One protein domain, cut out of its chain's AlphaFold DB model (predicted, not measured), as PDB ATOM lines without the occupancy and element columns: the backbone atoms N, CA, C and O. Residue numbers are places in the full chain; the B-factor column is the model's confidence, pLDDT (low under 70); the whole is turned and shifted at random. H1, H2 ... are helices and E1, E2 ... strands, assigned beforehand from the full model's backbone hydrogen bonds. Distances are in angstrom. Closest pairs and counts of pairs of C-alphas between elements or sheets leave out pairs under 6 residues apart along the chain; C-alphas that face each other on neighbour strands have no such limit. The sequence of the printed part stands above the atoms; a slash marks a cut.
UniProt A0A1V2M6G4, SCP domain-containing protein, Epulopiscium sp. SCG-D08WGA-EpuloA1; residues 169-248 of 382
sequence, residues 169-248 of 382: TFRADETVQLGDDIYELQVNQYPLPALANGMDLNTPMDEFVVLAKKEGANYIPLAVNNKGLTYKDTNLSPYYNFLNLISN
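What this domain is: This is residues 169 to 248 of the 382 residues of the protein "SCP domain-containing protein" of Epulopiscium sp. SCG-D08WGA-EpuloA1 (UniProt A0A1V2M6G4). A strongly twisted sheet of four strands, E1 to E4, makes a long body, with the one helix, H1, set loosely at one end over E3, and the long loop of residues 192 to 205 reaching out at the other end. The printed part has 80 residues, with E1, E2, E3, E4 and H1 along the chain. The sheet order E1 - E2 - E3 - E4 is antiparallel throughout, a meander, each strand the antiparallel neighbour of the one before; the class is mixed, helices and strands. The whole is loose, with a radius of gyration of the C-alphas of 14.8 A, and only just elongated, spanning 49 by 25 by 15 A.

Where its parts are: E1, residues 169 to 177, begins at C-alpha 169 (34.840, -12.934, -42.798), is 23.3 A long and bends by 53 degrees at residue 174. E2, residues 182 to 191, is 28.3 A long. E3, residues 206 to 215, 25.7 A, bends by 60 degrees at residue 211. E4, residues 218 to 226, 21.8 A, bends by 70 degrees at residue 222. H1, residues 237 to 247, 15.2 A, ends at C-alpha 247 (9.544, 2.578, -49.200).

How they stand to each other: Hairpin E1 and E2 has N 171 and O 188 within hydrogen-bond range at 2.9 A. Hairpin E2 and E3 has N 185 and O 210 at 2.8 A. Hairpin E3 and E4 has N 211 and O 223 at 2.8 A. Edge strands E1 and E4 are apart. H1 is on the sheet, over E3, at a height over the sheet of 9.2 A; its closest C-alphas to E4 are Tyr 239 and Leu 222, 7.3 A. In H1 every O i to N i+4 pair is within hydrogen-bond range.

The domain as a whole: The C-alphas farthest apart, of Gly 198 and Asn 248, are 50.0 A apart. The printed part has no cut. The link E2 to E3 is long, with 14 residues. The mean pLDDT of the printed part is 77.5; residues 193 to 198 and 237 to 248 are under 70.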
ATOM      1  N   THR A 169      36.255 -12.625 -43.020       73.00
ATOM      2  CA  THR A 169      34.840 -12.934 -42.798       73.00
ATOM      3  C   THR A 169      34.251 -11.909 -41.839       73.00
ATOM      4  O   THR A 169      34.949 -11.386 -40.971       73.00
ATOM      5  N   PHE A 170      32.962 -11.616 -41.990       79.88
ATOM      6  CA  PHE A 170      32.241 -10.726 -41.085       79.88
ATOM      7  C   PHE A 170      31.182 -11.518 -40.334       79.88
ATOM      8  O   PHE A 170      30.467 -12.325 -40.929       79.88
ATOM      9  N   ARG A 171      31.064 -11.275 -39.031       82.19
ATOM     10  CA  ARG A 171      30.040 -11.889 -38.184       82.19
ATOM     11  C   ARG A 171      29.401 -10.822 -37.312       82.19
ATOM     12  O   ARG A 171      30.097  -9.972 -36.771       82.19
ATOM     13  N   ALA A 172      28.077 -10.856 -37.198       84.62
ATOM     14  CA  ALA A 172      27.385 -10.084 -36.177       84.62
ATOM     15  C   ALA A 172      27.420 -10.879 -34.868       84.62
ATOM     16  O   ALA A 172      26.812 -11.946 -34.776       84.62
ATOM     17  N   ASP A 173      28.152 -10.367 -33.887       80.56
ATOM     18  CA  ASP A 173      28.359 -11.034 -32.600       80.56
ATOM     19  C   ASP A 173      27.288 -10.636 -31.589       80.56
ATOM     20  O   ASP A 173      26.858 -11.453 -30.773       80.56
ATOM     21  N   GLU A 174      26.812  -9.394 -31.688       82.88
ATOM     22  CA  GLU A 174      25.748  -8.862 -30.847       82.88
ATOM     23  C   GLU A 174      24.715  -8.103 -31.677       82.88
ATOM     24  O   GLU A 174      24.990  -7.562 -32.751       82.88
ATOM     25  N   THR A 175      23.483  -8.076 -31.177       87.38
ATOM     26  CA  THR A 175      22.360  -7.390 -31.814       87.38
ATOM     27  C   THR A 175      21.469  -6.782 -30.747       87.38
ATOM     28  O   THR A 175      21.022  -7.468 -29.828       87.38
ATOM     29  N   VAL A 176      21.172  -5.496 -30.895       89.31
ATOM     30  CA  VAL A 176      20.273  -4.740 -30.027       89.31
ATOM     31  C   VAL A 176      19.148  -4.181 -30.882       89.31
ATOM     32  O   VAL A 176      19.390  -3.453 -31.839       89.31
ATOM     33  N   GLN A 177      17.904  -4.496 -30.538       89.69
ATOM     34  CA  GLN A 177      16.749  -3.877 -31.178       89.69
ATOM     35  C   GLN A 177      16.531  -2.472 -30.598       89.69
ATOM     36  O   GLN A 177      16.364  -2.327 -29.389       89.69
ATOM     37  N   LEU A 178      16.542  -1.448 -31.454       85.06
ATOM     38  CA  LEU A 178      16.339  -0.045 -31.070       85.06
ATOM     39  C   LEU A 178      14.926   0.466 -31.398       85.06
ATOM     40  O   LEU A 178      14.488   1.478 -30.858       85.06
ATOM     41  N   GLY A 179      14.206  -0.233 -32.277       81.25
ATOM     42  CA  GLY A 179      12.801   0.013 -32.599       81.25
ATOM     43  C   GLY A 179      12.184  -1.166 -33.350       81.25
ATOM     44  O   GLY A 179      12.768  -2.247 -33.372       81.25
ATOM     45  N   ASP A 180      11.013  -0.980 -33.963       79.12
ATOM     46  CA  ASP A 180      10.236  -2.086 -34.551       79.12
ATOM     47  C   ASP A 180      11.057  -2.925 -35.544       79.12
ATOM     48  O   ASP A 180      11.105  -4.153 -35.449       79.12
ATOM     49  N   ASP A 181      11.775  -2.261 -36.448       85.44
ATOM     50  CA  ASP A 181      12.621  -2.880 -37.466       85.44
ATOM     51  C   ASP A 181      14.045  -2.306 -37.519       85.44
ATOM     52  O   ASP A 181      14.802  -2.639 -38.430       85.44
ATOM     53  N   ILE A 182      14.441  -1.489 -36.541       87.88
ATOM     54  CA  ILE A 182      15.778  -0.892 -36.458       87.88
ATOM     55  C   ILE A 182      16.609  -1.594 -35.393       87.88
ATOM     56  O   ILE A 182      16.176  -1.772 -34.253       87.88
ATOM     57  N   TYR A 183      17.829  -1.959 -35.774       91.38
ATOM     58  CA  TYR A 183      18.766  -2.707 -34.955       91.38
ATOM     59  C   TYR A 183      20.137  -2.040 -34.968       91.38
ATOM     60  O   TYR A 183      20.583  -1.518 -35.986       91.38
ATOM     61  N   GLU A 184      20.815  -2.100 -33.837       91.50
ATOM     62  CA  GLU A 184      22.257  -1.927 -33.734       91.50
ATOM     63  C   GLU A 184      22.906  -3.312 -33.753       91.50
ATOM     64  O   GLU A 184      22.502  -4.203 -33.005       91.50
ATOM     65  N   LEU A 185      23.894  -3.500 -34.623       90.62
ATOM     66  CA  LEU A 185      24.639  -4.742 -34.784       90.62
ATOM     67  C   LEU A 185      26.106  -4.490 -34.451       90.62
ATOM     68  O   LEU A 185      26.721  -3.598 -35.036       90.62
ATOM     69  N   GLN A 186      26.678  -5.299 -33.564       89.69
ATOM     70  CA  GLN A 186      28.127  -5.371 -33.388       89.69
ATOM     71  C   GLN A 186      28.663  -6.344 -34.437       89.69
ATOM     72  O   GLN A 186      28.474  -7.555 -34.317       89.69
ATOM     73  N   VAL A 187      29.273  -5.810 -35.492       87.12
ATOM     74  CA  VAL A 187      29.797  -6.583 -36.618       87.12
ATOM     75  C   VAL A 187      31.310  -6.618 -36.534       87.12
ATOM     76  O   VAL A 187      31.972  -5.587 -36.578       87.12
ATOM     77  N   ASN A 188      31.850  -7.819 -36.440       84.88
ATOM     78  CA  ASN A 188      33.260  -8.070 -36.229       84.88
ATOM     79  C   ASN A 188      33.874  -8.683 -37.486       84.88
ATOM     80  O   ASN A 188      33.271  -9.536 -38.143       84.88
ATOM     81  N   GLN A 189      35.078  -8.230 -37.808       81.75
ATOM     82  CA  GLN A 189      35.881  -8.709 -38.917       81.75
ATOM     83  C   GLN A 189      36.882  -9.743 -38.408       81.75
ATOM     84  O   GLN A 189      37.629  -9.468 -37.475       81.75
ATOM     85  N   TYR A 190      36.935 -10.911 -39.037       80.31
ATOM     86  CA  TYR A 190      37.815 -12.016 -38.658       80.31
ATOM     87  C   TYR A 190      38.786 -12.379 -39.780       80.31
ATOM     88  O   TYR A 190      38.431 -12.244 -40.955       80.31
ATOM     89  N   PRO A 191      39.986 -12.897 -39.457       72.44
ATOM     90  CA  PRO A 191      40.921 -13.354 -40.476       72.44
ATOM     91  C   PRO A 191      40.312 -14.475 -41.326       72.44
ATOM     92  O   PRO A 191      39.725 -15.419 -40.791       72.44
ATOM     93  N   LEU A 192      40.504 -14.442 -42.650       70.19
ATOM     94  CA  LEU A 192      40.153 -15.600 -43.475       70.19
ATOM     95  C   LEU A 192      41.058 -16.798 -43.146       70.19
ATOM     96  O   LEU A 192      42.284 -16.656 -43.183       70.19
ATOM     97  N   PRO A 193      40.500 -18.014 -42.976       67.44
ATOM     98  CA  PRO A 193      41.284 -19.215 -42.688       67.44
ATOM     99  C   PRO A 193      42.416 -19.485 -43.687       67.44
ATOM    100  O   PRO A 193      43.500 -19.908 -43.297       67.44
ATOM    101  N   ALA A 194      42.194 -19.191 -44.972       65.56
ATOM    102  CA  ALA A 194      43.178 -19.404 -46.035       65.56
ATOM    103  C   ALA A 194      44.417 -18.493 -45.931       65.56
ATOM    104  O   ALA A 194      45.425 -18.761 -46.580       65.56
ATOM    105  N   LEU A 195      44.338 -17.417 -45.144       63.66
ATOM    106  CA  LEU A 195      45.364 -16.375 -45.050       63.66
ATOM    107  C   LEU A 195      45.761 -16.057 -43.612       63.66
ATOM    108  O   LEU A 195      46.575 -15.170 -43.369       63.66
ATOM    109  N   ALA A 196      45.231 -16.830 -42.666       63.66
ATOM    110  CA  ALA A 196      45.431 -16.611 -41.253       63.66
ATOM    111  C   ALA A 196      46.875 -16.840 -40.793       63.66
ATOM    112  O   ALA A 196      47.229 -16.259 -39.787       63.66
ATOM    113  N   ASN A 197      47.718 -17.637 -41.471       67.06
ATOM    114  CA  ASN A 197      49.146 -17.869 -41.143       67.06
ATOM    115  C   ASN A 197      49.523 -17.720 -39.638       67.06
ATOM    116  O   ASN A 197      50.435 -16.976 -39.286       67.06
ATOM    117  N   GLY A 198      48.820 -18.430 -38.743       69.12
ATOM    118  CA  GLY A 198      49.065 -18.398 -37.288       69.12
ATOM    119  C   GLY A 198      48.238 -17.389 -36.473       69.12
ATOM    120  O   GLY A 198      48.421 -17.316 -35.261       69.12
ATOM    121  N   MET A 199      47.331 -16.643 -37.102       72.12
ATOM    122  CA  MET A 199      46.327 -15.791 -36.459       72.12
ATOM    123  C   MET A 199      45.218 -16.632 -35.820       72.12
ATOM    124  O   MET A 199      44.827 -17.678 -36.346       72.12
ATOM    125  N   ASP A 200      44.690 -16.151 -34.696       78.06
ATOM    126  CA  ASP A 200      43.508 -16.730 -34.064       78.06
ATOM    127  C   ASP A 200      42.248 -16.324 -34.836       78.06
ATOM    128  O   ASP A 200      41.891 -15.150 -34.898       78.06
ATOM    129  N   LEU A 201      41.559 -17.316 -35.400       78.50
ATOM    130  CA  LEU A 201      40.331 -17.123 -36.174       78.50
ATOM    131  C   LEU A 201      39.142 -16.656 -35.323       78.50
ATOM    132  O   LEU A 201      38.130 -16.245 -35.885       78.50
ATOM    133  N   ASN A 202      39.241 -16.730 -33.994       78.62
ATOM    134  CA  ASN A 202      38.186 -16.304 -33.075       78.62
ATOM    135  C   ASN A 202      38.433 -14.923 -32.466       78.62
ATOM    136  O   ASN A 202      37.550 -14.399 -31.785       78.62
ATOM    137  N   THR A 203      39.600 -14.327 -32.710       83.00
ATOM    138  CA  THR A 203      39.898 -12.963 -32.279       83.00
ATOM    139  C   THR A 203      39.565 -12.006 -33.425       83.00
ATOM    140  O   THR A 203      40.108 -12.172 -34.521       83.00
ATOM    141  N   PRO A 204      38.663 -11.027 -33.221       81.75
ATOM    142  CA  PRO A 204      38.338 -10.068 -34.264       81.75
ATOM    143  C   PRO A 204      39.554  -9.190 -34.578       81.75
ATOM    144  O   PRO A 204      40.259  -8.740 -33.675       81.75
ATOM    145  N   MET A 205      39.798  -8.964 -35.867       79.31
ATOM    146  CA  MET A 205      40.776  -7.995 -36.365       79.31
ATOM    147  C   MET A 205      40.258  -6.570 -36.190       79.31
ATOM    148  O   MET A 205      41.000  -5.710 -35.732       79.31
ATOM    149  N   ASP A 206      38.979  -6.364 -36.510       81.31
ATOM    150  CA  ASP A 206      38.292  -5.078 -36.428       81.31
ATOM    151  C   ASP A 206      36.849  -5.265 -35.954       81.31
ATOM    152  O   ASP A 206      36.255  -6.340 -36.078       81.31
ATOM    153  N   GLU A 207      36.282  -4.199 -35.402       85.44
ATOM    154  CA  GLU A 207      34.969  -4.200 -34.767       85.44
ATOM    155  C   GLU A 207      34.187  -2.944 -35.163       85.44
ATOM    156  O   GLU A 207      34.660  -1.814 -35.003       85.44
ATOM    157  N   PHE A 208      32.960  -3.144 -35.635       85.56
ATOM    158  CA  PHE A 208      32.094  -2.107 -36.181       85.56
ATOM    159  C   PHE A 208      30.738  -2.120 -35.485       85.56
ATOM    160  O   PHE A 208      30.184  -3.177 -35.192       85.56
ATOM    161  N   VAL A 209      30.163  -0.936 -35.288       87.94
ATOM    162  CA  VAL A 209      28.798  -0.786 -34.776       87.94
ATOM    163  C   VAL A 209      27.917  -0.292 -35.910       87.94
ATOM    164  O   VAL A 209      28.106   0.808 -36.421       87.94
ATOM    165  N   VAL A 210      26.962  -1.113 -36.337       89.00
ATOM    166  CA  VAL A 210      26.150  -0.864 -37.529       89.00
ATOM    167  C   VAL A 210      24.708  -0.606 -37.124       89.00
ATOM    168  O   VAL A 210      24.055  -1.476 -36.555       89.00
ATOM    169  N   LEU A 211      24.182   0.566 -37.472       89.69
ATOM    170  CA  LEU A 211      22.744   0.805 -37.470       89.69
ATOM    171  C   LEU A 211      22.162   0.177 -38.735       89.69
ATOM    172  O   LEU A 211      22.565   0.537 -39.841       89.69
ATOM    173  N   ALA A 212      21.209  -0.733 -38.589       90.00
ATOM    174  CA  ALA A 212      20.613  -1.457 -39.698       90.00
ATOM    175  C   ALA A 212      19.088  -1.521 -39.594       90.00
ATOM    176  O   ALA A 212      18.523  -1.643 -38.507       90.00
ATOM    177  N   LYS A 213      18.423  -1.502 -40.750       86.44
ATOM    178  CA  LYS A 213      17.007  -1.851 -40.865       86.44
ATOM    179  C   LYS A 213      16.879  -3.333 -41.185       86.44
ATOM    180  O   LYS A 213      17.527  -3.816 -42.112       86.44
ATOM    181  N   LYS A 214      16.016  -4.044 -40.473       85.12
ATOM    182  CA  LYS A 214      15.664  -5.427 -40.775       85.12
ATOM    183  C   LYS A 214      14.535  -5.478 -41.804       85.12
ATOM    184  O   LYS A 214      13.462  -4.915 -41.592       85.12
ATOM    185  N   GLU A 215      14.754  -6.197 -42.900       78.12
ATOM    186  CA  GLU A 215      13.751  -6.473 -43.933       78.12
ATOM    187  C   GLU A 215      13.708  -7.966 -44.257       78.12
ATOM    188  O   GLU A 215      14.570  -8.517 -44.946       78.12
ATOM    189  N   GLY A 216      12.688  -8.644 -43.725       80.75
ATOM    190  CA  GLY A 216      12.613 -10.100 -43.773       80.75
ATOM    191  C   GLY A 216      13.812 -10.725 -43.056       80.75
ATOM    192  O   GLY A 216      13.980 -10.545 -41.848       80.75
ATOM    193  N   ALA A 217      14.631 -11.463 -43.805       78.69
ATOM    194  CA  ALA A 217      15.872 -12.049 -43.303       78.69
ATOM    195  C   ALA A 217      17.067 -11.078 -43.364       78.69
ATOM    196  O   ALA A 217      18.034 -11.272 -42.636       78.69
ATOM    197  N   ASN A 218      16.998 -10.028 -44.187       79.00
ATOM    198  CA  ASN A 218      18.139  -9.174 -44.508       79.00
ATOM    199  C   ASN A 218      18.282  -7.995 -43.541       79.00
ATOM    200  O   ASN A 218      17.289  -7.471 -43.033       79.00
ATOM    201  N   TYR A 219      19.519  -7.528 -43.372       85.75
ATOM    202  CA  TYR A 219      19.832  -6.285 -42.673       85.75
ATOM    203  C   TYR A 219      20.438  -5.267 -43.646       85.75
ATOM    204  O   TYR A 219      21.491  -5.497 -44.243       85.75
ATOM    205  N   ILE A 220      19.760  -4.133 -43.808       83.81
ATOM    206  CA  ILE A 220      20.176  -3.030 -44.676       83.81
ATOM    207  C   ILE A 220      20.985  -2.039 -43.834       83.81
ATOM    208  O   ILE A 220      20.424  -1.491 -42.879       83.81
ATOM    209  N   PRO A 221      22.268  -1.778 -44.154       85.88
ATOM    210  CA  PRO A 221      23.063  -0.808 -43.413       85.88
ATOM    211  C   PRO A 221      22.485   0.599 -43.595       85.88
ATOM    212  O   PRO A 221      22.318   1.081 -44.718       85.88
ATOM    213  N   LEU A 222      22.225   1.276 -42.478       81.75
ATOM    214  CA  LEU A 222      21.787   2.671 -42.419       81.75
ATOM    215  C   LEU A 222      22.911   3.594 -41.973       81.75
ATOM    216  O   LEU A 222      23.044   4.690 -42.505       81.75
ATOM    217  N   ALA A 223      23.710   3.168 -41.002       80.81
ATOM    218  CA  ALA A 223      24.898   3.893 -40.592       80.81
ATOM    219  C   ALA A 223      25.954   2.943 -40.017       80.81
ATOM    220  O   ALA A 223      25.612   1.855 -39.554       80.81
ATOM    221  N   VAL A 224      27.226   3.342 -40.052       83.12
ATOM    222  CA  VAL A 224      28.332   2.582 -39.449       83.12
ATOM    223  C   VAL A 224      29.147   3.492 -38.537       83.12
ATOM    224  O   VAL A 224      29.444   4.626 -38.893       83.12
ATOM    225  N   ASN A 225      29.538   2.978 -37.379       79.50
ATOM    226  CA  ASN A 225      30.376   3.622 -36.379       79.50
ATOM    227  C   ASN A 225      31.564   2.717 -36.005       79.50
ATOM    228  O   ASN A 225      31.522   1.500 -36.199       79.50
ATOM    229  N   ASN A 226      32.600   3.322 -35.415       74.38
ATOM    230  CA  ASN A 226      33.731   2.598 -34.830       74.38
ATOM    231  C   ASN A 226      33.350   1.899 -33.518       74.38
ATOM    232  O   ASN A 226      32.393   2.290 -32.839       74.38
ATOM    233  N   LYS A 227      34.161   0.908 -33.134       77.38
ATOM    234  CA  LYS A 227      34.091   0.227 -31.836       77.38
ATOM    235  C   LYS A 227      33.915   1.207 -30.670       77.38
ATOM    236  O   LYS A 227      34.625   2.205 -30.558       77.38
ATOM    237  N   GLY A 228      33.001   0.872 -29.759       76.25
ATOM    238  CA  GLY A 228      32.755   1.615 -28.517       76.25
ATOM    239  C   GLY A 228      31.762   2.776 -28.639       76.25
ATOM    240  O   GLY A 228      31.366   3.330 -27.615       76.25
ATOM    241  N   LEU A 229      31.326   3.126 -29.852       83.56
ATOM    242  CA  LEU A 229      30.202   4.038 -30.079       83.56
ATOM    243  C   LEU A 229      28.878   3.262 -30.131       83.56
ATOM    244  O   LEU A 229      28.868   2.070 -30.405       83.56
ATOM    245  N   THR A 230      27.748   3.926 -29.883       86.00
ATOM    246  CA  THR A 230      26.416   3.291 -29.902       86.00
ATOM    247  C   THR A 230      25.345   4.246 -30.425       86.00
ATOM    248  O   THR A 230      25.455   5.466 -30.303       86.00
ATOM    249  N   TYR A 231      24.293   3.671 -30.997       84.81
ATOM    250  CA  TYR A 231      23.073   4.317 -31.454       84.81
ATOM    251  C   TYR A 231      21.920   4.230 -30.446       84.81
ATOM    252  O   TYR A 231      20.867   4.808 -30.714       84.81
ATOM    253  N   LYS A 232      22.087   3.565 -29.291       84.75
ATOM    254  CA  LYS A 232      21.023   3.401 -28.275       84.75
ATOM    255  C   LYS A 232      20.365   4.714 -27.848       84.75
ATOM    256  O   LYS A 232      19.151   4.752 -27.682       84.75
ATOM    257  N   ASP A 233      21.150   5.785 -27.758       80.38
ATOM    258  CA  ASP A 233      20.681   7.122 -27.372       80.38
ATOM    259  C   ASP A 233      20.575   8.093 -28.567       80.38
ATOM    260  O   ASP A 233      20.426   9.304 -28.401       80.38
ATOM    261  N   THR A 234      20.672   7.586 -29.802       77.00
ATOM    262  CA  THR A 234      20.563   8.407 -31.013       77.00
ATOM    263  C   THR A 234      19.101   8.692 -31.347       77.00
ATOM    264  O   THR A 234      18.256   7.801 -31.334       77.00
ATOM    265  N   ASN A 235      18.789   9.932 -31.737       72.62
ATOM    266  CA  ASN A 235      17.490  10.244 -32.330       72.62
ATOM    267  C   ASN A 235      17.353   9.542 -33.694       72.62
ATOM    268  O   ASN A 235      17.940   9.980 -34.683       72.62
ATOM    269  N   LEU A 236      16.556   8.472 -33.748       75.88
ATOM    270  CA  LEU A 236      16.367   7.654 -34.951       75.88
ATOM    271  C   LEU A 236      15.368   8.239 -35.966       75.88
ATOM    272  O   LEU A 236      15.262   7.727 -37.080       75.88
ATOM    273  N   SER A 237      14.659   9.321 -35.624       63.91
ATOM    274  CA  SER A 237      13.639   9.938 -36.491       63.91
ATOM    275  C   SER A 237      14.126  10.236 -37.922       63.91
ATOM    276  O   SER A 237      13.378   9.966 -38.863       63.91
ATOM    277  N   PRO A 238      15.359  10.739 -38.147       58.91
ATOM    278  CA  PRO A 238      15.876  10.959 -39.499       58.91
ATOM    279  C   PRO A 238      15.935   9.679 -40.345       58.91
ATOM    280  O   PRO A 238      15.575   9.709 -41.521       58.91
ATOM    281  N   TYR A 239      16.323   8.549 -39.746       69.75
ATOM    282  CA  TYR A 239      16.404   7.261 -40.435       69.75
ATOM    283  C   TYR A 239      15.017   6.710 -40.765       69.75
ATOM    284  O   TYR A 239      14.792   6.294 -41.898       69.75
ATOM    285  N   TYR A 240      14.056   6.791 -39.838       66.06
ATOM    286  CA  TYR A 240      12.665   6.418 -40.125       66.06
ATOM    287  C   TYR A 240      12.063   7.253 -41.257       66.06
ATOM    288  O   TYR A 240      11.398   6.713 -42.136       66.06
ATOM    289  N   ASN A 241      12.331   8.560 -41.281       60.59
ATOM    290  CA  ASN A 241      11.855   9.432 -42.353       60.59
ATOM    291  C   ASN A 241      12.473   9.059 -43.704       60.59
ATOM    292  O   ASN A 241      11.746   8.939 -44.686       60.59
ATOM    293  N   PHE A 242      13.787   8.828 -43.752       61.72
ATOM    294  CA  PHE A 242      14.461   8.364 -44.964       61.72
ATOM    295  C   PHE A 242      13.873   7.039 -45.471       61.72
ATOM    296  O   PHE A 242      13.553   6.913 -46.652       61.72
ATOM    297  N   LEU A 243      13.670   6.074 -44.573       61.88
ATOM    298  CA  LEU A 243      13.107   4.766 -44.904       61.88
ATOM    299  C   LEU A 243      11.661   4.857 -45.399       61.88
ATOM    300  O   LEU A 243      11.300   4.212 -46.380       61.88
ATOM    301  N   ASN A 244      10.843   5.701 -44.771       56.91
ATOM    302  CA  ASN A 244       9.483   5.964 -45.231       56.91
ATOM    303  C   ASN A 244       9.468   6.574 -46.635       56.91
ATOM    304  O   ASN A 244       8.639   6.181 -47.448       56.91
ATOM    305  N   LEU A 245      10.403   7.476 -46.943       51.69
ATOM    306  CA  LEU A 245      10.516   8.098 -48.263       51.69
ATOM    307  C   LEU A 245      10.937   7.114 -49.360       51.69
ATOM    308  O   LEU A 245      10.425   7.205 -50.472       51.69
ATOM    309  N   ILE A 246      11.851   6.177 -49.083       50.44
ATOM    310  CA  ILE A 246      12.258   5.177 -50.088       50.44
ATOM    311  C   ILE A 246      11.207   4.073 -50.265       50.44
ATOM    312  O   ILE A 246      10.984   3.622 -51.387       50.44
ATOM    313  N   SER A 247      10.541   3.659 -49.183       46.09
ATOM    314  CA  SER A 247       9.544   2.578 -49.200       46.09
ATOM    315  C   SER A 247       8.184   3.058 -49.693       46.09
ATOM    316  O   SER A 247       7.381   2.276 -50.200       46.09
ATOM    317  N   ASN A 248       7.913   4.353 -49.556       44.47
ATOM    318  CA  ASN A 248       6.737   5.002 -50.093       44.47
ATOM    319  C   ASN A 248       7.080   6.471 -50.408       44.47
ATOM    320  O   ASN A 248       6.947   7.334 -49.534       44.47
TER     321      ASN A 248